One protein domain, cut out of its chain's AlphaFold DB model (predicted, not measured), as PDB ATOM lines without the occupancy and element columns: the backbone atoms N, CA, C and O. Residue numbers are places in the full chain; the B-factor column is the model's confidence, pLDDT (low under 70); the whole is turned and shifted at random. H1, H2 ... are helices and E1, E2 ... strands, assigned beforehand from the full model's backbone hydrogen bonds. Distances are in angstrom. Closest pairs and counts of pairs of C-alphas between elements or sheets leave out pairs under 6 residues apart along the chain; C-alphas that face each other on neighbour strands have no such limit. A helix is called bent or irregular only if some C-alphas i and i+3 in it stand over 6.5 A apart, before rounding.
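This is residues 4 to 140 and 172 to 189 of the 198 residues of the protein "CRAL-TRIO domain-containing protein" of Schistocephalus solidus (UniProt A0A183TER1). Two lobes stand with an open cleft between them, joined at one end of a short two-stranded ribbon, E1 and E2, where H4 and H5 form a helical hairpin. One lobe holds the ribbon with H1, H2, H3 and, packed on H2, H9; the other holds H4, H5, H6, H7 and the long unnamed stretch of residues 100 to 115, while residues 133 to 140, of which 134 to 140 belong to H8, stick out from it. The printed part has 155 residues, with nine named helices and two named strands in the order H1 E1 H2 H3 E2 H4 H5 H6 H7 H8 H9; the sheet order is E1, E2, parallel, and the class is mostly helix. The whole is loose, with a radius of gyration of the C-alphas of 19.1 A and spans of 49 by 41 by 34 A.

E1, residues 29 to 32, and E2, residues 57 to 60, are parallel neighbours whose directions differ by 17 degrees. Their facing C-alphas include 29 and 57, 4.6 A apart; N 58 and O 29 are within hydrogen-bond range at 2.8 A, as are N 31 and O 58 at 2.9 A. Between the strands along the chain come H2, residues 36 to 48, and H3, residues 51 to 56, giving a strand-helix-strand unit, two parallel neighbour strands with helices between, whose crossover is right-handed. H2 and H3 are close but not clearly touching, Arg 46 and Val 54 having the closest C-alphas at 6.5 A; they run opposite ways at a steep tilt of 37 degrees, only just past shallow. H1, residues 8 to 21, is close to H2 but not clearly touching, the closest C-alphas being those of Tyr 12 and Phe 48, 7.1 A apart. H2, with residues 40 to 44 alone, touches H9, residues 174 to 183, at a steep tilt of 63 degrees; the closest C-alphas, of Ala 40 and Asp 174, are 5.7 A apart. H4, residues 63 to 71, follows E2, and the closest C-alphas of these two, of Ile 60 and Leu 66, are 6.6 A apart. H4 and H5, residues 76 to 89, form a helical hairpin and touch, with Phe 70 and Thr 79 closest at 5.7 A between C-alphas; H5 does so with residues 79 to 83 alone. Their shallow tilt of 34.7 degrees, opposite ways, is only just short of steep. H7, residues 116 to 124, is about perpendicular to H5 at 83 degrees and close but not clearly touching, Asp 77 and Ser 116 having the closest C-alphas at 7.3 A. H6, residues 96 to 99, is only just apart from H5 at 8.4 A, and H8, residues 134 to 140, touches no helix. Every O i to N i+4 pair is within hydrogen-bond range in H1, H3, H5, H8 and H9, against 7 of 9 in H2, 3 of 5 in H4 and 4 of 5 in H7; H6 is too short for such a pair.

H1 runs 20.0 A from C-alpha 8 at (82.652, 91.929, 48.164) to C-alpha 21. E1 is 9.7 A long and E2 9.8 A. H2 is 19.9 A long, H4 13.7 A, and both are only just irregular: C-alphas 44 and 47 are 6.8 A apart, C-alphas 64 and 67 7.0 A. H3 measures 8.9 A, H6 5.0 A, H7 10.5 A and H8 9.9 A. H5 is 20.0 A long and begins at C-alpha 76 (56.498, 101.612, 25.393). H9, 14.4 A long, ends at C-alpha 183 (83.471, 84.361, 57.444).

The two farthest C-alphas, of Gly 129 and Glu 175, are 53.4 A apart. Residues 141 to 171 are not printed, and C-alphas 140 and 172 are 44.8 A apart across this cut. Of the links printed whole, H6 to H7 is long, with 16 residues. Residues 90 to 96 and 125 to 131 also stand free. The mean pLDDT of the printed part is 83.0; 27 residues are under 70, namely 4 to 6, 125 to 140, 172 to 178 and 181.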
ATOM      1  N   ALA A   4      84.497  81.202  46.313       52.84
ATOM      2  CA  ALA A   4      85.693  81.860  45.791       52.84
ATOM      3  C   ALA A   4      85.418  82.898  44.682       52.84
ATOM      4  O   ALA A   4      86.299  83.689  44.361       52.84
ATOM      5  N   ALA A   5      84.219  82.912  44.084       59.44
ATOM      6  CA  ALA A   5      83.876  83.855  43.014       59.44
ATOM      7  C   ALA A   5      83.251  85.175  43.515       59.44
ATOM      8  O   ALA A   5      83.061  86.096  42.722       59.44
ATOM      9  N   CYS A   6      82.911  85.285  44.806       64.38
ATOM     10  CA  CYS A   6      82.304  86.489  45.377       64.38
ATOM     11  C   CYS A   6      83.354  87.295  46.154       64.38
ATOM     12  O   CYS A   6      83.770  86.895  47.237       64.38
ATOM     13  N   HIS A   7      83.764  88.441  45.605       82.06
ATOM     14  CA  HIS A   7      84.760  89.335  46.204       82.06
ATOM     15  C   HIS A   7      84.092  90.664  46.615       82.06
ATOM     16  O   HIS A   7      84.172  91.649  45.879       82.06
ATOM     17  N   PRO A   8      83.413  90.739  47.775       79.44
ATOM     18  CA  PRO A   8      82.652  91.929  48.164       79.44
ATOM     19  C   PRO A   8      83.516  93.186  48.303       79.44
ATOM     20  O   PRO A   8      83.050  94.275  47.972       79.44
ATOM     21  N   ARG A   9      84.795  93.052  48.674       84.12
ATOM     22  CA  ARG A   9      85.746  94.170  48.618       84.12
ATOM     23  C   ARG A   9      85.933  94.762  47.213       84.12
ATOM     24  O   ARG A   9      85.966  95.975  47.089       84.12
ATOM     25  N   LEU A  10      85.963  93.947  46.154       86.69
ATOM     26  CA  LEU A  10      86.055  94.447  44.780       86.69
ATOM     27  C   LEU A  10      84.808  95.266  44.428       86.69
ATOM     28  O   LEU A  10      84.912  96.336  43.838       86.69
ATOM     29  N   ALA A  11      83.626  94.783  44.819       84.75
ATOM     30  CA  ALA A  11      82.383  95.523  44.623       84.75
ATOM     31  C   ALA A  11      82.383  96.856  45.395       84.75
ATOM     32  O   ALA A  11      81.950  97.873  44.849       84.75
ATOM     33  N   TYR A  12      82.901  96.863  46.627       86.19
ATOM     34  CA  TYR A  12      83.087  98.078  47.418       86.19
ATOM     35  C   TYR A  12      84.047  99.061  46.737       86.19
ATOM     36  O   TYR A  12      83.663 100.205  46.504       86.19
ATOM     37  N   ASP A  13      85.241  98.620  46.336       87.50
ATOM     38  CA  ASP A  13      86.242  99.467  45.675       87.50
ATOM     39  C   ASP A  13      85.699 100.052  44.359       87.50
ATOM     40  O   ASP A  13      85.847 101.245  44.088       87.50
ATOM     41  N   CYS A  14      84.974  99.251  43.570       88.56
ATOM     42  CA  CYS A  14      84.262  99.727  42.382       88.56
ATOM     43  C   CYS A  14      83.229 100.811  42.724       88.56
ATOM     44  O   CYS A  14      83.164 101.836  42.042       88.56
ATOM     45  N   ALA A  15      82.434 100.616  43.781       86.31
ATOM     46  CA  ALA A  15      81.467 101.614  44.232       86.31
ATOM     47  C   ALA A  15      82.154 102.916  44.682       86.31
ATOM     48  O   ALA A  15      81.658 103.998  44.364       86.31
ATOM     49  N   GLN A  16      83.314 102.823  45.343       86.31
ATOM     50  CA  GLN A  16      84.121 103.982  45.731       86.31
ATOM     51  C   GLN A  16      84.639 104.750  44.519       86.31
ATOM     52  O   GLN A  16      84.463 105.965  44.437       86.31
ATOM     53  N   ILE A  17      85.218 104.054  43.538       89.81
ATOM     54  CA  ILE A  17      85.721 104.676  42.305       89.81
ATOM     55  C   ILE A  17      84.592 105.400  41.567       89.81
ATOM     56  O   ILE A  17      84.756 106.556  41.171       89.81
ATOM     57  N   LEU A  18      83.433 104.748  41.408       89.12
ATOM     58  CA  LEU A  18      82.271 105.349  40.753       89.12
ATOM     59  C   LEU A  18      81.760 106.573  41.519       89.12
ATOM     60  O   LEU A  18      81.493 107.601  40.902       89.12
ATOM     61  N   SER A  19      81.667 106.497  42.847       86.25
ATOM     62  CA  SER A  19      81.198 107.616  43.670       86.25
ATOM     63  C   SER A  19      82.153 108.812  43.630       86.25
ATOM     64  O   SER A  19      81.707 109.951  43.501       86.25
ATOM     65  N   ASN A  20      83.462 108.562  43.707       87.31
ATOM     66  CA  ASN A  20      84.472 109.613  43.842       87.31
ATOM     67  C   ASN A  20      84.809 110.292  42.508       87.31
ATOM     68  O   ASN A  20      85.015 111.503  42.471       87.31
ATOM     69  N   HIS A  21      84.863 109.536  41.407       92.31
ATOM     70  CA  HIS A  21      85.279 110.064  40.100       92.31
ATOM     71  C   HIS A  21      84.119 110.323  39.140       92.31
ATOM     72  O   HIS A  21      84.255 111.117  38.208       92.31
ATOM     73  N   TYR A  22      82.975 109.678  39.361       91.81
ATOM     74  CA  TYR A  22      81.802 109.772  38.497       91.81
ATOM     75  C   TYR A  22      80.531 110.082  39.306       91.81
ATOM     76  O   TYR A  22      79.518 109.385  39.152       91.81
ATOM     77  N   PRO A  23      80.541 111.142  40.144       87.44
ATOM     78  CA  PRO A  23      79.366 111.515  40.914       87.44
ATOM     79  C   PRO A  23      78.196 111.837  39.976       87.44
ATOM     80  O   PRO A  23      78.379 112.315  38.854       87.44
ATOM     81  N   GLU A  24      76.979 111.537  40.427       87.25
ATOM     82  CA  GLU A  24      75.730 111.785  39.691       87.25
ATOM     83  C   GLU A  24      75.592 111.107  38.310       87.25
ATOM     84  O   GLU A  24      74.661 111.411  37.567       87.25
ATOM     85  N   ARG A  25      76.447 110.132  37.955       92.06
ATOM     86  CA  ARG A  25      76.267 109.347  36.713       92.06
ATOM     87  C   ARG A  25      75.169 108.296  36.805       92.06
ATOM     88  O   ARG A  25      74.561 107.958  35.792       92.06
ATOM     89  N   LEU A  26      74.890 107.793  38.005       91.38
ATOM     90  CA  LEU A  26      73.754 106.908  38.224       91.38
ATOM     91  C   LEU A  26      72.468 107.739  38.289       91.38
ATOM     92  O   LEU A  26      72.320 108.563  39.192       91.38
ATOM     93  N   GLY A  27      71.542 107.507  37.357       91.62
ATOM     94  CA  GLY A  27      70.202 108.103  37.378       91.62
ATOM     95  C   GLY A  27      69.229 107.294  38.239       91.62
ATOM     96  O   GLY A  27      68.736 107.775  39.258       91.62
ATOM     97  N   LYS A  28      68.975 106.043  37.843       91.62
ATOM     98  CA  LYS A  28      68.163 105.058  38.574       91.62
ATOM     99  C   LYS A  28      68.747 103.660  38.367       91.62
ATOM    100  O   LYS A  28      69.322 103.387  37.318       91.62
ATOM    101  N   ALA A  29      68.571 102.786  39.347       93.06
ATOM    102  CA  ALA A  29      68.903 101.368  39.253       93.06
ATOM    103  C   ALA A  29      67.679 100.540  39.644       93.06
ATOM    104  O   ALA A  29      67.010 100.858  40.625       93.06
ATOM    105  N   PHE A  30      67.389  99.478  38.898       92.75
ATOM    106  CA  PHE A  30      66.224  98.630  39.144       92.75
ATOM    107  C   PHE A  30      66.659  97.198  39.408       92.75
ATOM    108  O   PHE A  30      67.434  96.627  38.646       92.75
ATOM    109  N   CYS A  31      66.104  96.600  40.454       92.81
ATOM    110  CA  CYS A  31      66.191  95.166  40.690       92.81
ATOM    111  C   CYS A  31      64.792  94.587  40.479       92.81
ATOM    112  O   CYS A  31      63.908  94.762  41.324       92.81
ATOM    113  N   ALA A  32      64.572  93.959  39.323       92.62
ATOM    114  CA  ALA A  32      63.271  93.433  38.929       92.62
ATOM    115  C   ALA A  32      63.089  91.990  39.410       92.62
ATOM    116  O   ALA A  32      63.838  91.095  39.028       92.62
ATOM    117  N   LEU A  33      62.057  91.768  40.222       91.69
ATOM    118  CA  LEU A  33      61.657  90.468  40.765       91.69
ATOM    119  C   LEU A  33      62.815  89.666  41.401       91.69
ATOM    120  O   LEU A  33      62.962  88.485  41.071       91.69
ATOM    121  N   PRO A  34      63.635  90.272  42.287       91.00
ATOM    122  CA  PRO A  34      64.759  89.574  42.896       91.00
ATOM    123  C   PRO A  34      64.292  88.489  43.873       91.00
ATOM    124  O   PRO A  34      63.312  88.675  44.600       91.00
ATOM    125  N   GLY A  35      65.042  87.384  43.923       88.56
ATOM    126  CA  GLY A  35      64.854  86.319  44.911       88.56
ATOM    127  C   GLY A  35      65.160  86.766  46.345       88.56
ATOM    128  O   GLY A  35      65.754  87.824  46.575       88.56
ATOM    129  N   THR A  36      64.767  85.950  47.321       85.00
ATOM    130  CA  THR A  36      64.934  86.221  48.762       85.00
ATOM    131  C   THR A  36      66.402  86.395  49.155       85.00
ATOM    132  O   THR A  36      66.735  87.366  49.835       85.00
ATOM    133  N   ALA A  37      67.294  85.544  48.640       84.62
ATOM    134  CA  ALA A  37      68.737  85.630  48.876       84.62
ATOM    135  C   ALA A  37      69.323  86.996  48.474       84.62
ATOM    136  O   ALA A  37      70.088  87.600  49.226       84.62
ATOM    137  N   PHE A  38      68.909  87.538  47.322       87.25
ATOM    138  CA  PHE A  38      69.343  88.868  46.888       87.25
ATOM    139  C   PHE A  38      68.831  89.968  47.821       87.25
ATOM    140  O   PHE A  38      69.553  90.922  48.100       87.25
ATOM    141  N   GLN A  39      67.597  89.862  48.317       87.50
ATOM    142  CA  GLN A  39      67.034  90.867  49.222       87.50
ATOM    143  C   GLN A  39      67.788  90.912  50.559       87.50
ATOM    144  O   GLN A  39      68.069  92.006  51.054       87.50
ATOM    145  N   ALA A  40      68.158  89.751  51.107       85.12
ATOM    146  CA  ALA A  40      68.997  89.657  52.301       85.12
ATOM    147  C   ALA A  40      70.399  90.233  52.046       85.12
ATOM    148  O   ALA A  40      70.863  91.104  52.786       85.12
ATOM    149  N   ALA A  41      71.030  89.851  50.931       84.19
ATOM    150  CA  ALA A  41      72.325  90.396  50.534       84.19
ATOM    151  C   ALA A  41      72.277  91.926  50.373       84.19
ATOM    152  O   ALA A  41      73.128  92.622  50.919       84.19
ATOM    153  N   TRP A  42      71.251  92.467  49.703       87.62
ATOM    154  CA  TRP A  42      71.054  93.908  49.528       87.62
ATOM    155  C   TRP A  42      70.983  94.656  50.864       87.62
ATOM    156  O   TRP A  42      71.599  95.713  51.012       87.62
ATOM    157  N   LYS A  43      70.264  94.115  51.857       85.62
ATOM    158  CA  LYS A  43      70.208  94.700  53.206       85.62
ATOM    159  C   LYS A  43      71.577  94.728  53.885       85.62
ATOM    160  O   LYS A  43      71.875  95.713  54.553       85.62
ATOM    161  N   ALA A  44      72.391  93.689  53.702       83.25
ATOM    162  CA  ALA A  44      73.737  93.633  54.263       83.25
ATOM    163  C   ALA A  44      74.690  94.627  53.574       83.25
ATOM    164  O   ALA A  44      75.480  95.286  54.246       83.25
ATOM    165  N   ILE A  45      74.594  94.791  52.246       83.44
ATOM    166  CA  ILE A  45      75.540  95.628  51.486       83.44
ATOM    167  C   ILE A  45      75.169  97.111  51.419       83.44
ATOM    168  O   ILE A  45      76.053  97.949  51.257       83.44
ATOM    169  N   ARG A  46      73.883  97.474  51.540       85.94
ATOM    170  CA  ARG A  46      73.428  98.867  51.356       85.94
ATOM    171  C   ARG A  46      74.061  99.860  52.333       85.94
ATOM    172  O   ARG A  46      74.089 101.041  52.022       85.94
ATOM    173  N   GLY A  47      74.543  99.401  53.491       83.00
ATOM    174  CA  GLY A  47      75.267 100.241  54.451       83.00
ATOM    175  C   GLY A  47      76.652 100.670  53.960       83.00
ATOM    176  O   GLY A  47      77.158 101.694  54.389       83.00
ATOM    177  N   PHE A  48      77.251  99.943  53.020       81.94
ATOM    178  CA  PHE A  48      78.571 100.274  52.473       81.94
ATOM    179  C   PHE A  48      78.499 101.132  51.202       81.94
ATOM    180  O   PHE A  48      79.531 101.498  50.641       81.94
ATOM    181  N   LEU A  49      77.289 101.440  50.723       84.75
ATOM    182  CA  LEU A  49      77.062 102.264  49.540       84.75
ATOM    183  C   LEU A  49      76.735 103.713  49.940       84.75
ATOM    184  O   LEU A  49      76.029 103.921  50.927       84.75
ATOM    185  N   PRO A  50      77.157 104.717  49.145       83.50
ATOM    186  CA  PRO A  50      76.776 106.111  49.368       83.50
ATOM    187  C   PRO A  50      75.253 106.289  49.419       83.50
ATOM    188  O   PRO A  50      74.525 105.695  48.614       83.50
ATOM    189  N   ILE A  51      74.759 107.159  50.307       86.44
ATOM    190  CA  ILE A  51      73.313 107.338  50.527       86.44
ATOM    191  C   ILE A  51      72.566 107.767  49.254       86.44
ATOM    192  O   ILE A  51      71.474 107.265  48.969       86.44
ATOM    193  N   ASN A  52      73.200 108.604  48.427       87.25
ATOM    194  CA  ASN A  52      72.663 109.029  47.133       87.25
ATOM    195  C   ASN A  52      72.492 107.840  46.180       87.25
ATOM    196  O   ASN A  52      71.471 107.738  45.502       87.25
ATOM    197  N   THR A  53      73.439 106.903  46.164       89.50
ATOM    198  CA  THR A  53      73.365 105.682  45.351       89.50
ATOM    199  C   THR A  53      72.240 104.775  45.836       89.50
ATOM    200  O   THR A  53      71.421 104.336  45.030       89.50
ATOM    201  N   VAL A  54      72.133 104.555  47.151       91.06
ATOM    202  CA  VAL A  54      71.064 103.731  47.743       91.06
ATOM    203  C   VAL A  54      69.682 104.308  47.429       91.06
ATOM    204  O   VAL A  54      68.771 103.553  47.095       91.06
ATOM    205  N   SER A  55      69.526 105.636  47.460       92.06
ATOM    206  CA  SER A  55      68.252 106.308  47.152       92.06
ATOM    207  C   SER A  55      67.770 106.101  45.707       92.06
ATOM    208  O   SER A  55      66.574 106.196  45.429       92.06
ATOM    209  N   LYS A  56      68.690 105.782  44.788       93.25
ATOM    210  CA  LYS A  56      68.420 105.582  43.356       93.25
ATOM    211  C   LYS A  56      68.082 104.132  43.009       93.25
ATOM    212  O   LYS A  56      67.631 103.873  41.891       93.25
ATOM    213  N   VAL A  57      68.290 103.196  43.936       93.56
ATOM    214  CA  VAL A  57      67.986 101.775  43.743       93.56
ATOM    215  C   VAL A  57      66.519 101.501  44.072       93.56
ATOM    216  O   VAL A  57      66.042 101.753  45.177       93.56
ATOM    217  N   LYS A  58      65.794 100.929  43.110       92.75
ATOM    218  CA  LYS A  58      64.397 100.521  43.237       92.75
ATOM    219  C   LYS A  58      64.276  99.008  43.085       92.75
ATOM    220  O   LYS A  58      64.464  98.454  42.005       92.75
ATOM    221  N   ILE A  59      63.891  98.348  44.169       93.12
ATOM    222  CA  ILE A  59      63.560  96.919  44.173       93.12
ATOM    223  C   ILE A  59      62.068  96.767  43.855       93.12
ATOM    224  O   ILE A  59      61.218  97.357  44.527       93.12
ATOM    225  N   ILE A  60      61.743  95.987  42.822       93.12
ATOM    226  CA  ILE A  60      60.371  95.745  42.364       93.12
ATOM    227  C   ILE A  60      60.044  94.263  42.540       93.12
ATOM    228  O   ILE A  60      60.392  93.440  41.702       93.12
ATOM    229  N   ASN A  61      59.333  93.921  43.614       89.44
ATOM    230  CA  ASN A  61      58.995  92.523  43.930       89.44
ATOM    231  C   ASN A  61      57.689  92.038  43.279       89.44
ATOM    232  O   ASN A  61      57.435  90.841  43.193       89.44
ATOM    233  N   SER A  62      56.832  92.956  42.831       91.44
ATOM    234  CA  SER A  62      55.496  92.632  42.323       91.44
ATOM    235  C   SER A  62      55.495  92.507  40.803       91.44
ATOM    236  O   SER A  62      55.734  93.494  40.107       91.44
ATOM    237  N   LYS A  63      55.148  91.318  40.283       89.88
ATOM    238  CA  LYS A  63      54.986  91.098  38.834       89.88
ATOM    239  C   LYS A  63      53.873  91.977  38.252       89.88
ATOM    240  O   LYS A  63      54.034  92.508  37.161       89.88
ATOM    241  N   THR A  64      52.780  92.183  38.989       91.12
ATOM    242  CA  THR A  64      51.634  92.976  38.513       91.12
ATOM    243  C   THR A  64      51.928  94.469  38.415       91.12
ATOM    244  O   THR A  64      51.396  95.129  37.533       91.12
ATOM    245  N   LYS A  65      52.796  95.007  39.280       91.75
ATOM    246  CA  LYS A  65      53.186  96.427  39.255       91.75
ATOM    247  C   LYS A  65      54.392  96.717  38.361       91.75
ATOM    248  O   LYS A  65      54.673  97.882  38.105       91.75
ATOM    249  N   LEU A  66      55.116  95.687  37.916       93.44
ATOM    250  CA  LEU A  66      56.367  95.835  37.169       93.44
ATOM    251  C   LEU A  66      56.185  96.661  35.891       93.44
ATOM    252  O   LEU A  66      56.936  97.608  35.683       93.44
ATOM    253  N   ARG A  67      55.159  96.344  35.089       94.94
ATOM    254  CA  ARG A  67      54.846  97.090  33.861       94.94
ATOM    255  C   ARG A  67      54.590  98.567  34.157       94.94
ATOM    256  O   ARG A  67      55.259  99.407  33.576       94.94
ATOM    257  N   SER A  68      53.703  98.879  35.103       94.81
ATOM    258  CA  SER A  68      53.370 100.272  35.436       94.81
ATOM    259  C   SER A  68      54.588 101.082  35.886       94.81
ATOM    260  O   SER A  68      54.707 102.250  35.536       94.81
ATOM    261  N   TYR A  69      55.517 100.467  36.628       93.31
ATOM    262  CA  TYR A  69      56.773 101.124  36.996       93.31
ATOM    263  C   TYR A  69      57.687 101.387  35.797       93.31
ATOM    264  O   TYR A  69      58.390 102.393  35.787       93.31
ATOM    265  N   PHE A  70      57.729 100.484  34.819       95.31
ATOM    266  CA  PHE A  70      58.542 100.676  33.620       95.31
ATOM    267  C   PHE A  70      57.936 101.725  32.691       95.31
ATOM    268  O   PHE A  70      58.675 102.572  32.205       95.31
ATOM    269  N   GLU A  71      56.613 101.755  32.537       96.00
ATOM    270  CA  GLU A  71      55.907 102.751  31.715       96.00
ATOM    271  C   GLU A  71      56.057 104.189  32.239       96.00
ATOM    272  O   GLU A  71      55.984 105.136  31.463       96.00
ATOM    273  N   GLU A  72      56.303 104.377  33.541       95.31
ATOM    274  CA  GLU A  72      56.590 105.699  34.123       95.31
ATOM    275  C   GLU A  72      57.962 106.252  33.680       95.31
ATOM    276  O   GLU A  72      58.199 107.458  33.726       95.31
ATOM    277  N   ILE A  73      58.886 105.377  33.270       93.56
ATOM    278  CA  ILE A  73      60.317 105.698  33.145       93.56
ATOM    279  C   ILE A  73      60.823 105.502  31.716       93.56
ATOM    280  O   ILE A  73      61.683 106.251  31.253       93.56
ATOM    281  N   PHE A  74      60.309 104.494  31.022       94.38
ATOM    282  CA  PHE A  74      60.777 104.050  29.721       94.38
ATOM    283  C   PHE A  74      59.686 104.211  28.662       94.38
ATOM    284  O   PHE A  74      58.491 104.205  28.951       94.38
ATOM    285  N   SER A  75      60.104 104.308  27.401       94.56
ATOM    286  CA  SER A  75      59.186 104.251  26.260       94.56
ATOM    287  C   SER A  75      58.412 102.922  26.229       94.56
ATOM    288  O   SER A  75      58.934 101.917  26.729       94.56
ATOM    289  N   PRO A  76      57.245 102.860  25.563       95.19
ATOM    290  CA  PRO A  76      56.498 101.612  25.393       95.19
ATOM    291  C   PRO A  76      57.327 100.472  24.775       95.19
ATOM    292  O   PRO A  76      57.344  99.380  25.333       95.19
ATOM    293  N   ASP A  77      58.092 100.745  23.709       94.56
ATOM    294  CA  ASP A  77      58.955  99.758  23.025       94.56
ATOM    295  C   ASP A  77      60.007  99.154  23.976       94.56
ATOM    296  O   ASP A  77      60.085  97.941  24.154       94.56
ATOM    297  N   MET A  78      60.758 100.005  24.683       94.00
ATOM    298  CA  MET A  78      61.707  99.573  25.720       94.00
ATOM    299  C   MET A  78      61.039  98.793  26.862       94.00
ATOM    300  O   MET A  78      61.605  97.824  27.363       94.00
ATOM    301  N   THR A  79      59.842  99.205  27.288       95.75
ATOM    302  CA  THR A  79      59.106  98.511  28.352       95.75
ATOM    303  C   THR A  79      58.737  97.096  27.925       95.75
ATOM    304  O   THR A  79      58.978  96.150  28.676       95.75
ATOM    305  N   ASP A  80      58.182  96.947  26.725       95.62
ATOM    306  CA  ASP A  80      57.813  95.647  26.171       95.62
ATOM    307  C   ASP A  80      59.051  94.758  26.030       95.62
ATOM    308  O   ASP A  80      59.049  93.630  26.526       95.62
ATOM    309  N   TRP A  81      60.144  95.308  25.491       95.75
ATOM    310  CA  TRP A  81      61.430  94.620  25.399       95.75
ATOM    311  C   TRP A  81      61.934  94.126  26.766       95.75
ATOM    312  O   TRP A  81      62.231  92.940  26.917       95.75
ATOM    313  N   MET A  82      61.977  94.994  27.786       94.88
ATOM    314  CA  MET A  82      62.445  94.623  29.130       94.88
ATOM    315  C   MET A  82      61.578  93.532  29.762       94.88
ATOM    316  O   MET A  82      62.097  92.630  30.420       94.88
ATOM    317  N   LEU A  83      60.253  93.612  29.603       94.88
ATOM    318  CA  LEU A  83      59.333  92.615  30.149       94.88
ATOM    319  C   LEU A  83      59.522  91.258  29.465       94.88
ATOM    320  O   LEU A  83      59.611  90.246  30.162       94.88
ATOM    321  N   THR A  84      59.646  91.239  28.135       94.00
ATOM    322  CA  THR A  84      59.971  90.025  27.377       94.00
ATOM    323  C   THR A  84      61.296  89.430  27.844       94.00
ATOM    324  O   THR A  84      61.354  88.239  28.145       94.00
ATOM    325  N   GLU A  85      62.335  90.252  27.996       92.69
ATOM    326  CA  GLU A  85      63.664  89.806  28.417       92.69
ATOM    327  C   GLU A  85      63.658  89.213  29.837       92.69
ATOM    328  O   GLU A  85      64.239  88.157  30.090       92.69
ATOM    329  N   ILE A  86      62.924  89.823  30.771       92.00
ATOM    330  CA  ILE A  86      62.740  89.282  32.128       92.00
ATOM    331  C   ILE A  86      62.040  87.918  32.092       92.00
ATOM    332  O   ILE A  86      62.394  87.023  32.863       92.00
ATOM    333  N   GLU A  87      61.038  87.735  31.232       91.44
ATOM    334  CA  GLU A  87      60.345  86.451  31.103       91.44
ATOM    335  C   GLU A  87      61.215  85.381  30.438       91.44
ATOM    336  O   GLU A  87      61.193  84.226  30.869       91.44
ATOM    337  N   LEU A  88      62.016  85.757  29.440       89.88
ATOM    338  CA  LEU A  88      62.978  84.875  28.785       89.88
ATOM    339  C   LEU A  88      64.070  84.399  29.750       89.88
ATOM    340  O   LEU A  88      64.332  83.197  29.799       89.88
ATOM    341  N   ASN A  89      64.623  85.295  30.571       88.12
ATOM    342  CA  ASN A  89      65.672  84.976  31.549       88.12
ATOM    343  C   ASN A  89      65.186  84.125  32.730       88.12
ATOM    344  O   ASN A  89      65.989  83.534  33.448       88.12
ATOM    345  N   LYS A  90      63.867  84.019  32.928       86.19
ATOM    346  CA  LYS A  90      63.266  83.122  33.928       86.19
ATOM    347  C   LYS A  90      63.044  81.698  33.427       86.19
ATOM    348  O   LYS A  90      62.706  80.822  34.226       86.19
ATOM    349  N   LYS A  91      63.187  81.442  32.124       86.81
ATOM    350  CA  LYS A  91      63.044  80.089  31.577       86.81
ATOM    351  C   LYS A  91      64.247  79.245  32.003       86.81
ATOM    352  O   LYS A  91      65.385  79.677  31.885       86.81
ATOM    353  N   LYS A  92      63.995  78.012  32.460       77.38
ATOM    354  CA  LYS A  92      65.049  77.098  32.944       77.38
ATOM    355  C   LYS A  92      66.058  76.712  31.851       77.38
ATOM    356  O   LYS A  92      67.225  76.476  32.137       77.38
ATOM    357  N   ASN A  93      65.605  76.677  30.599       83.44
ATOM    358  CA  ASN A  93      66.404  76.267  29.450       83.44
ATOM    359  C   ASN A  93      66.916  77.502  28.704       83.44
ATOM    360  O   ASN A  93      66.275  77.954  27.756       83.44
ATOM    361  N   ILE A  94      68.055  78.042  29.141       81.31
ATOM    362  CA  ILE A  94      68.743  79.126  28.429       81.31
ATOM    363  C   ILE A  94      69.376  78.545  27.160       81.31
ATOM    364  O   ILE A  94      70.258  77.683  27.244       81.31
ATOM    365  N   THR A  95      68.933  79.002  25.988       80.31
ATOM    366  CA  THR A  95      69.486  78.557  24.701       80.31
ATOM    367  C   THR A  95      70.906  79.109  24.482       80.31
ATOM    368  O   THR A  95      71.265  80.133  25.069       80.31
ATOM    369  N   PRO A  96      71.744  78.482  23.634       79.44
ATOM    370  CA  PRO A  96      73.058  79.032  23.279       79.44
ATOM    371  C   PRO A  96      72.996  80.465  22.724       79.44
ATOM    372  O   PRO A  96      73.862  81.284  23.035       79.44
ATOM    373  N   ASP A  97      71.935  80.784  21.981       73.12
ATOM    374  CA  ASP A  97      71.698  82.128  21.447       73.12
ATOM    375  C   ASP A  97      71.410  83.133  22.572       73.12
ATOM    376  O   ASP A  97      71.974  84.222  22.581       73.12
ATOM    377  N   GLN A  98      70.623  82.744  23.585       76.62
ATOM    378  CA  GLN A  98      70.396  83.573  24.777       76.62
ATOM    379  C   GLN A  98      71.666  83.757  25.615       76.62
ATOM    380  O   GLN A  98      71.869  84.816  26.202       76.62
ATOM    381  N   ARG A  99      72.553  82.751  25.666       83.12
ATOM    382  CA  ARG A  99      73.863  82.899  26.327       83.12
ATOM    383  C   ARG A  99      74.733  83.936  25.628       83.12
ATOM    384  O   ARG A  99      75.523  84.595  26.293       83.12
ATOM    385  N   SER A 100      74.562  84.088  24.320       85.31
ATOM    386  CA  SER A 100      75.296  85.037  23.487       85.31
ATOM    387  C   SER A 100      74.515  86.342  23.304       85.31
ATOM    388  O   SER A 100      74.459  86.872  22.199       85.31
ATOM    389  N   PHE A 101      73.924  86.877  24.381       87.12
ATOM    390  CA  PHE A 101      73.037  88.054  24.353       87.12
ATOM    391  C   PHE A 101      73.672  89.323  23.754       87.12
ATOM    392  O   PHE A 101      72.975  90.276  23.428       87.12
ATOM    393  N   TRP A 102      75.000  89.361  23.624       86.75
ATOM    394  CA  TRP A 102      75.745  90.449  22.989       86.75
ATOM    395  C   TRP A 102      75.809  90.347  21.454       86.75
ATOM    396  O   TRP A 102      76.225  91.308  20.802       86.75
ATOM    397  N   LEU A 103      75.429  89.211  20.859       84.94
ATOM    398  CA  LEU A 103      75.424  88.992  19.410       84.94
ATOM    399  C   LEU A 103      74.055  89.314  18.790       84.94
ATOM    400  O   LEU A 103      73.031  89.181  19.460       84.94
ATOM    401  N   PRO A 104      74.016  89.743  17.512       85.25
ATOM    402  CA  PRO A 104      72.756  89.892  16.796       85.25
ATOM    403  C   PRO A 104      72.022  88.549  16.699       85.25
ATOM    404  O   PRO A 104      72.656  87.540  16.372       85.25
ATOM    405  N   PRO A 105      70.699  88.521  16.937       85.81
ATOM    406  CA  PRO A 105      69.913  87.313  16.745       85.81
ATOM    407  C   PRO A 105      69.722  87.020  15.243       85.81
ATOM    408  O   PRO A 105      69.935  87.893  14.392       85.81
ATOM    409  N   PRO A 106      69.243  85.817  14.889       84.50
ATOM    410  CA  PRO A 106      68.684  85.559  13.567       84.50
ATOM    411  C   PRO A 106      67.531  86.519  13.232       84.50
ATOM    412  O   PRO A 106      66.803  86.980  14.115       84.50
ATOM    413  N   ALA A 107      67.329  86.788  11.940       83.75
ATOM    414  CA  ALA A 107      66.263  87.677  11.483       83.75
ATOM    415  C   ALA A 107      64.876  87.197  11.949       83.75
ATOM    416  O   ALA A 107      64.535  86.022  11.812       83.75
ATOM    417  N   GLY A 108      64.064  88.124  12.467       83.25
ATOM    418  CA  GLY A 108      62.698  87.848  12.928       83.25
ATOM    419  C   GLY A 108      62.587  87.280  14.348       83.25
ATOM    420  O   GLY A 108      61.490  86.906  14.758       83.25
ATOM    421  N   VAL A 109      63.689  87.218  15.099       87.38
ATOM    422  CA  VAL A 109      63.715  86.795  16.508       87.38
ATOM    423  C   VAL A 109      63.915  88.015  17.417       87.38
ATOM    424  O   VAL A 109      64.502  89.011  17.002       87.38
ATOM    425  N   HIS A 110      63.411  87.940  18.655       90.12
ATOM    426  CA  HIS A 110      63.648  88.940  19.708       90.12
ATOM    427  C   HIS A 110      65.147  89.230  19.870       90.12
ATOM    428  O   HIS A 110      65.938  88.298  20.012       90.12
ATOM    429  N   ASP A 111      65.524  90.511  19.860       91.56
ATOM    430  CA  ASP A 111      66.915  90.946  19.993       91.56
ATOM    431  C   ASP A 111      67.273  91.176  21.467       91.56
ATOM    432  O   ASP A 111      66.750  92.105  22.084       91.56
ATOM    433  N   PRO A 112      68.169  90.369  22.061       90.94
ATOM    434  CA  PRO A 112      68.508  90.486  23.476       90.94
ATOM    435  C   PRO A 112      69.415  91.691  23.783       90.94
ATOM    436  O   PRO A 112      69.723  91.948  24.948       90.94
ATOM    437  N   ARG A 113      69.858  92.450  22.770       89.81
ATOM    438  CA  ARG A 113      70.741  93.617  22.951       89.81
ATOM    439  C   ARG A 113      69.982  94.905  23.255       89.81
ATOM    440  O   ARG A 113      70.586  95.851  23.759       89.81
ATOM    441  N   GLY A 114      68.696  94.973  22.918       91.69
ATOM    442  CA  GLY A 114      67.872  96.151  23.157       91.69
ATOM    443  C   GLY A 114      66.597  96.180  22.324       91.69
ATOM    444  O   GLY A 114      66.354  95.315  21.485       91.69
ATOM    445  N   SER A 115      65.796  97.214  22.561       93.44
ATOM    446  CA  SER A 115      64.562  97.458  21.821       93.44
ATOM    447  C   SER A 115      64.835  97.763  20.342       93.44
ATOM    448  O   SER A 115      65.952  98.138  19.976       93.44
ATOM    449  N   SER A 116      63.816  97.622  19.491       90.06
ATOM    450  CA  SER A 116      63.960  97.797  18.036       90.06
ATOM    451  C   SER A 116      64.500  99.182  17.665       90.06
ATOM    452  O   SER A 116      65.449  99.301  16.890       90.06
ATOM    453  N   GLU A 117      63.983 100.233  18.310       89.69
ATOM    454  CA  GLU A 117      64.472 101.599  18.117       89.69
ATOM    455  C   GLU A 117      65.956 101.726  18.495       89.69
ATOM    456  O   GLU A 117      66.734 102.379  17.793       89.69
ATOM    457  N   TYR A 118      66.367 101.104  19.603       89.00
ATOM    458  CA  TYR A 118      67.742 101.176  20.082       89.00
ATOM    459  C   TYR A 118      68.712 100.463  19.137       89.00
ATOM    460  O   TYR A 118      69.748 101.031  18.778       89.00
ATOM    461  N   THR A 119      68.396  99.235  18.729       88.69
ATOM    462  CA  THR A 119      69.294  98.419  17.905       88.69
ATOM    463  C   THR A 119      69.453  99.007  16.506       88.69
ATOM    464  O   THR A 119      70.584  99.153  16.033       88.69
ATOM    465  N   ASP A 120      68.368  99.469  15.886       85.62
ATOM    466  CA  ASP A 120      68.417 100.086  14.560       85.62
ATOM    467  C   ASP A 120      69.196 101.403  14.559       85.62
ATOM    468  O   ASP A 120      69.976 101.669  13.637       85.62
ATOM    469  N   LYS A 121      69.023 102.219  15.604       85.12
ATOM    470  CA  LYS A 121      69.644 103.544  15.709       85.12
ATOM    471  C   LYS A 121      71.108 103.498  16.133       85.12
ATOM    472  O   LYS A 121      71.912 104.274  15.620       85.12
ATOM    473  N   TRP A 122      71.456 102.631  17.082       81.44
ATOM    474  CA  TRP A 122      72.759 102.677  17.754       81.44
ATOM    475  C   TRP A 122      73.667 101.487  17.458       81.44
ATOM    476  O   TRP A 122      74.877 101.629  17.610       81.44
ATOM    477  N   LEU A 123      73.142 100.342  17.017       82.19
ATOM    478  CA  LEU A 123      73.976  99.184  16.668       82.19
ATOM    479  C   LEU A 123      74.143  99.050  15.155       82.19
ATOM    480  O   LEU A 123      75.267  98.925  14.676       82.19
ATOM    481  N   SER A 124      73.040  99.108  14.407       74.06
ATOM    482  CA  SER A 124      73.051  98.903  12.955       74.06
ATOM    483  C   SER A 124      73.488 100.154  12.186       74.06
ATOM    484  O   SER A 124      74.264 100.050  11.241       74.06
ATOM    485  N   ASN A 125      73.029 101.340  12.604       68.19
ATOM    486  CA  ASN A 125      73.220 102.596  11.865       68.19
ATOM    487  C   ASN A 125      73.864 103.707  12.712       68.19
ATOM    488  O   ASN A 125      73.457 104.868  12.624       68.19
ATOM    489  N   HIS A 126      74.850 103.368  13.554       62.34
ATOM    490  CA  HIS A 126      75.419 104.327  14.502       62.34
ATOM    491  C   HIS A 126      75.916 105.617  13.797       62.34
ATOM    492  O   HIS A 126      76.784 105.551  12.919       62.34
ATOM    493  N   PRO A 127      75.439 106.811  14.202       62.69
ATOM    494  CA  PRO A 127      75.631 108.056  13.449       62.69
ATOM    495  C   PRO A 127      77.076 108.574  13.427       62.69
ATOM    496  O   PRO A 127      77.403 109.446  12.629       62.69
ATOM    497  N   SER A 128      77.958 108.055  14.285       67.19
ATOM    498  CA  SER A 128      79.371 108.458  14.297       67.19
ATOM    499  C   SER A 128      80.197 107.884  13.142       67.19
ATOM    500  O   SER A 128      81.345 108.285  12.973       67.19
ATOM    501  N   GLY A 129      79.679 106.894  12.401       62.00
ATOM    502  CA  GLY A 129      80.471 106.148  11.417       62.00
ATOM    503  C   GLY A 129      81.670 105.402  12.022       62.00
ATOM    504  O   GLY A 129      82.488 104.857  11.277       62.00
ATOM    505  N   HIS A 130      81.800 105.370  13.359       59.31
ATOM    506  CA  HIS A 130      82.827 104.587  14.026       59.31
ATOM    507  C   HIS A 130      82.542 103.119  13.757       59.31
ATOM    508  O   HIS A 130      81.553 102.554  14.223       59.31
ATOM    509  N   ARG A 131      83.434 102.511  12.978       56.03
ATOM    510  CA  ARG A 131      83.478 101.064  12.843       56.03
ATOM    511  C   ARG A 131      83.741 100.462  14.226       56.03
ATOM    512  O   ARG A 131      84.415 101.106  15.040       56.03
ATOM    513  N   PRO A 132      83.237  99.248  14.496       59.69
ATOM    514  CA  PRO A 132      83.650  98.495  15.668       59.69
ATOM    515  C   PRO A 132      85.177  98.524  15.791       59.69
ATOM    516  O   PRO A 132      85.875  98.617  14.777       59.69
ATOM    517  N   HIS A 133      85.698  98.460  17.017       61.53
ATOM    518  CA  HIS A 133      87.143  98.368  17.237       61.53
ATOM    519  C   HIS A 133      87.749  97.329  16.270       61.53
ATOM    520  O   HIS A 133      87.122  96.284  16.101       61.53
ATOM    521  N   PRO A 134      88.921  97.562  15.647       61.25
ATOM    522  CA  PRO A 134      89.475  96.684  14.610       61.25
ATOM    523  C   PRO A 134      89.413  95.189  14.952       61.25
ATOM    524  O   PRO A 134      88.933  94.411  14.144       61.25
ATOM    525  N   ASN A 135      89.709  94.809  16.202       57.12
ATOM    526  CA  ASN A 135      89.566  93.424  16.683       57.12
ATOM    527  C   ASN A 135      88.165  92.798  16.501       57.12
ATOM    528  O   ASN A 135      88.055  91.588  16.333       57.12
ATOM    529  N   ILE A 136      87.089  93.587  16.576       61.28
ATOM    530  CA  ILE A 136      85.711  93.135  16.334       61.28
ATOM    531  C   ILE A 136      85.492  92.927  14.831       61.28
ATOM    532  O   ILE A 136      84.903  91.927  14.435       61.28
ATOM    533  N   VAL A 137      86.000  93.840  13.998       60.72
ATOM    534  CA  VAL A 137      85.926  93.732  12.531       60.72
ATOM    535  C   VAL A 137      86.732  92.528  12.040       60.72
ATOM    536  O   VAL A 137      86.224  91.729  11.262       60.72
ATOM    537  N   ASP A 138      87.935  92.327  12.571       62.59
ATOM    538  CA  ASP A 138      88.808  91.199  12.238       62.59
ATOM    539  C   ASP A 138      88.209  89.852  12.668       62.59
ATOM    540  O   ASP A 138      88.369  88.848  11.971       62.59
ATOM    541  N   ASN A 139      87.479  89.814  13.789       66.38
ATOM    542  CA  ASN A 139      86.733  88.628  14.205       66.38
ATOM    543  C   ASN A 139      85.611  88.299  13.203       66.38
ATOM    544  O   ASN A 139      85.512  87.161  12.749       66.38
ATOM    545  N   LEU A 140      84.832  89.307  12.800       62.41
ATOM    546  CA  LEU A 140      83.709  89.152  11.870       62.41
ATOM    547  C   LEU A 140      84.149  88.804  10.439       62.41
ATOM    548  O   LEU A 140      83.483  88.014   9.775       62.41
ATOM    549  N   LEU A 172      68.525  82.640  53.322       50.31
ATOM    550  CA  LEU A 172      69.616  83.362  53.947       50.31
ATOM    551  C   LEU A 172      68.963  84.452  54.788       50.31
ATOM    552  O   LEU A 172      68.601  85.512  54.276       50.31
ATOM    553  N   ASP A 173      68.734  84.139  56.059       60.25
ATOM    554  CA  ASP A 173      68.280  85.117  57.037       60.25
ATOM    555  C   ASP A 173      69.321  86.241  57.218       60.25
ATOM    556  O   ASP A 173      70.487  86.131  56.823       60.25
ATOM    557  N   ASP A 174      68.864  87.366  57.770       59.31
ATOM    558  CA  ASP A 174      69.668  88.582  57.901       59.31
ATOM    559  C   ASP A 174      70.943  88.332  58.752       59.31
ATOM    560  O   ASP A 174      71.999  88.913  58.474       59.31
ATOM    561  N   GLU A 175      70.883  87.422  59.734       64.19
ATOM    562  CA  GLU A 175      72.026  87.040  60.574       64.19
ATOM    563  C   GLU A 175      73.048  86.224  59.777       64.19
ATOM    564  O   GLU A 175      74.223  86.592  59.747       64.19
ATOM    565  N   LYS A 176      72.606  85.210  59.026       64.88
ATOM    566  CA  LYS A 176      73.441  84.384  58.144       64.88
ATOM    567  C   LYS A 176      74.099  85.188  57.037       64.88
ATOM    568  O   LYS A 176      75.253  84.923  56.724       64.88
ATOM    569  N   ALA A 177      73.413  86.170  56.449       65.00
ATOM    570  CA  ALA A 177      74.020  87.043  55.443       65.00
ATOM    571  C   ALA A 177      75.147  87.900  56.050       65.00
ATOM    572  O   ALA A 177      76.208  88.064  55.444       65.00
ATOM    573  N   SER A 178      74.941  88.412  57.269       68.38
ATOM    574  CA  SER A 178      75.956  89.188  57.987       68.38
ATOM    575  C   SER A 178      77.133  88.326  58.457       68.38
ATOM    576  O   SER A 178      78.289  88.730  58.331       68.38
ATOM    577  N   ASP A 179      76.857  87.118  58.943       71.75
ATOM    578  CA  ASP A 179      77.869  86.176  59.403       71.75
ATOM    579  C   ASP A 179      78.647  85.582  58.232       71.75
ATOM    580  O   ASP A 179      79.857  85.394  58.341       71.75
ATOM    581  N   PHE A 180      78.007  85.406  57.076       72.19
ATOM    582  CA  PHE A 180      78.681  85.042  55.836       72.19
ATOM    583  C   PHE A 180      79.747  86.071  55.448       72.19
ATOM    584  O   PHE A 180      80.883  85.695  55.169       72.19
ATOM    585  N   LEU A 181      79.427  87.371  55.487       69.56
ATOM    586  CA  LEU A 181      80.403  88.422  55.173       69.56
ATOM    587  C   LEU A 181      81.599  88.416  56.140       69.56
ATOM    588  O   LEU A 181      82.721  88.684  55.714       69.56
ATOM    589  N   LYS A 182      81.379  88.068  57.414       72.56
ATOM    590  CA  LYS A 182      82.441  87.949  58.430       72.56
ATOM    591  C   LYS A 182      83.303  86.693  58.264       72.56
ATOM    592  O   LYS A 182      84.445  86.686  58.716       72.56
ATOM    593  N   GLN A 183      82.769  85.633  57.658       74.88
ATOM    594  CA  GLN A 183      83.471  84.361  57.444       74.88
ATOM    595  C   GLN A 183      84.379  84.362  56.204       74.88
ATOM    596  O   GLN A 183      85.147  83.420  56.008       74.88
ATOM    597  N   LEU A 184      84.313  85.399  55.365       73.38
ATOM    598  CA  LEU A 184      85.186  85.523  54.201       73.38
ATOM    599  C   LEU A 184      86.654  85.714  54.618       73.38
ATOM    600  O   LEU A 184      86.914  86.332  55.648       73.38
ATOM    601  N   PRO A 185      87.633  85.247  53.824       78.31
ATOM    602  CA  PRO A 185      89.036  85.597  54.030       78.31
ATOM    603  C   PRO A 185      89.233  87.115  54.133       78.31
ATOM    604  O   PRO A 185      88.599  87.871  53.395       78.31
ATOM    605  N   THR A 186      90.128  87.563  55.018       77.06
ATOM    606  CA  THR A 186      90.351  88.989  55.329       77.06
ATOM    607  C   THR A 186      90.607  89.847  54.086       77.06
ATOM    608  O   THR A 186      90.177  90.993  54.022       77.06
ATOM    609  N   GLU A 187      91.267  89.293  53.069       78.44
ATOM    610  CA  GLU A 187      91.527  89.965  51.790       78.44
ATOM    611  C   GLU A 187      90.257  90.334  51.001       78.44
ATOM    612  O   GLU A 187      90.265  91.336  50.284       78.44
ATOM    613  N   TYR A 188      89.162  89.590  51.186       78.69
ATOM    614  CA  TYR A 188      87.877  89.780  50.504       78.69
ATOM    615  C   TYR A 188      86.848  90.555  51.328       78.69
ATOM    616  O   TYR A 188      85.825  90.973  50.774       78.69
ATOM    617  N   GLN A 189      87.111  90.758  52.621       80.12
ATOM    618  CA  GLN A 189      86.242  91.519  53.513       80.12
ATOM    619  C   GLN A 189      86.293  93.016  53.193       80.12
ATOM    620  O   GLN A 189      87.331  93.565  52.816       80.12
TER     621      GLN A 189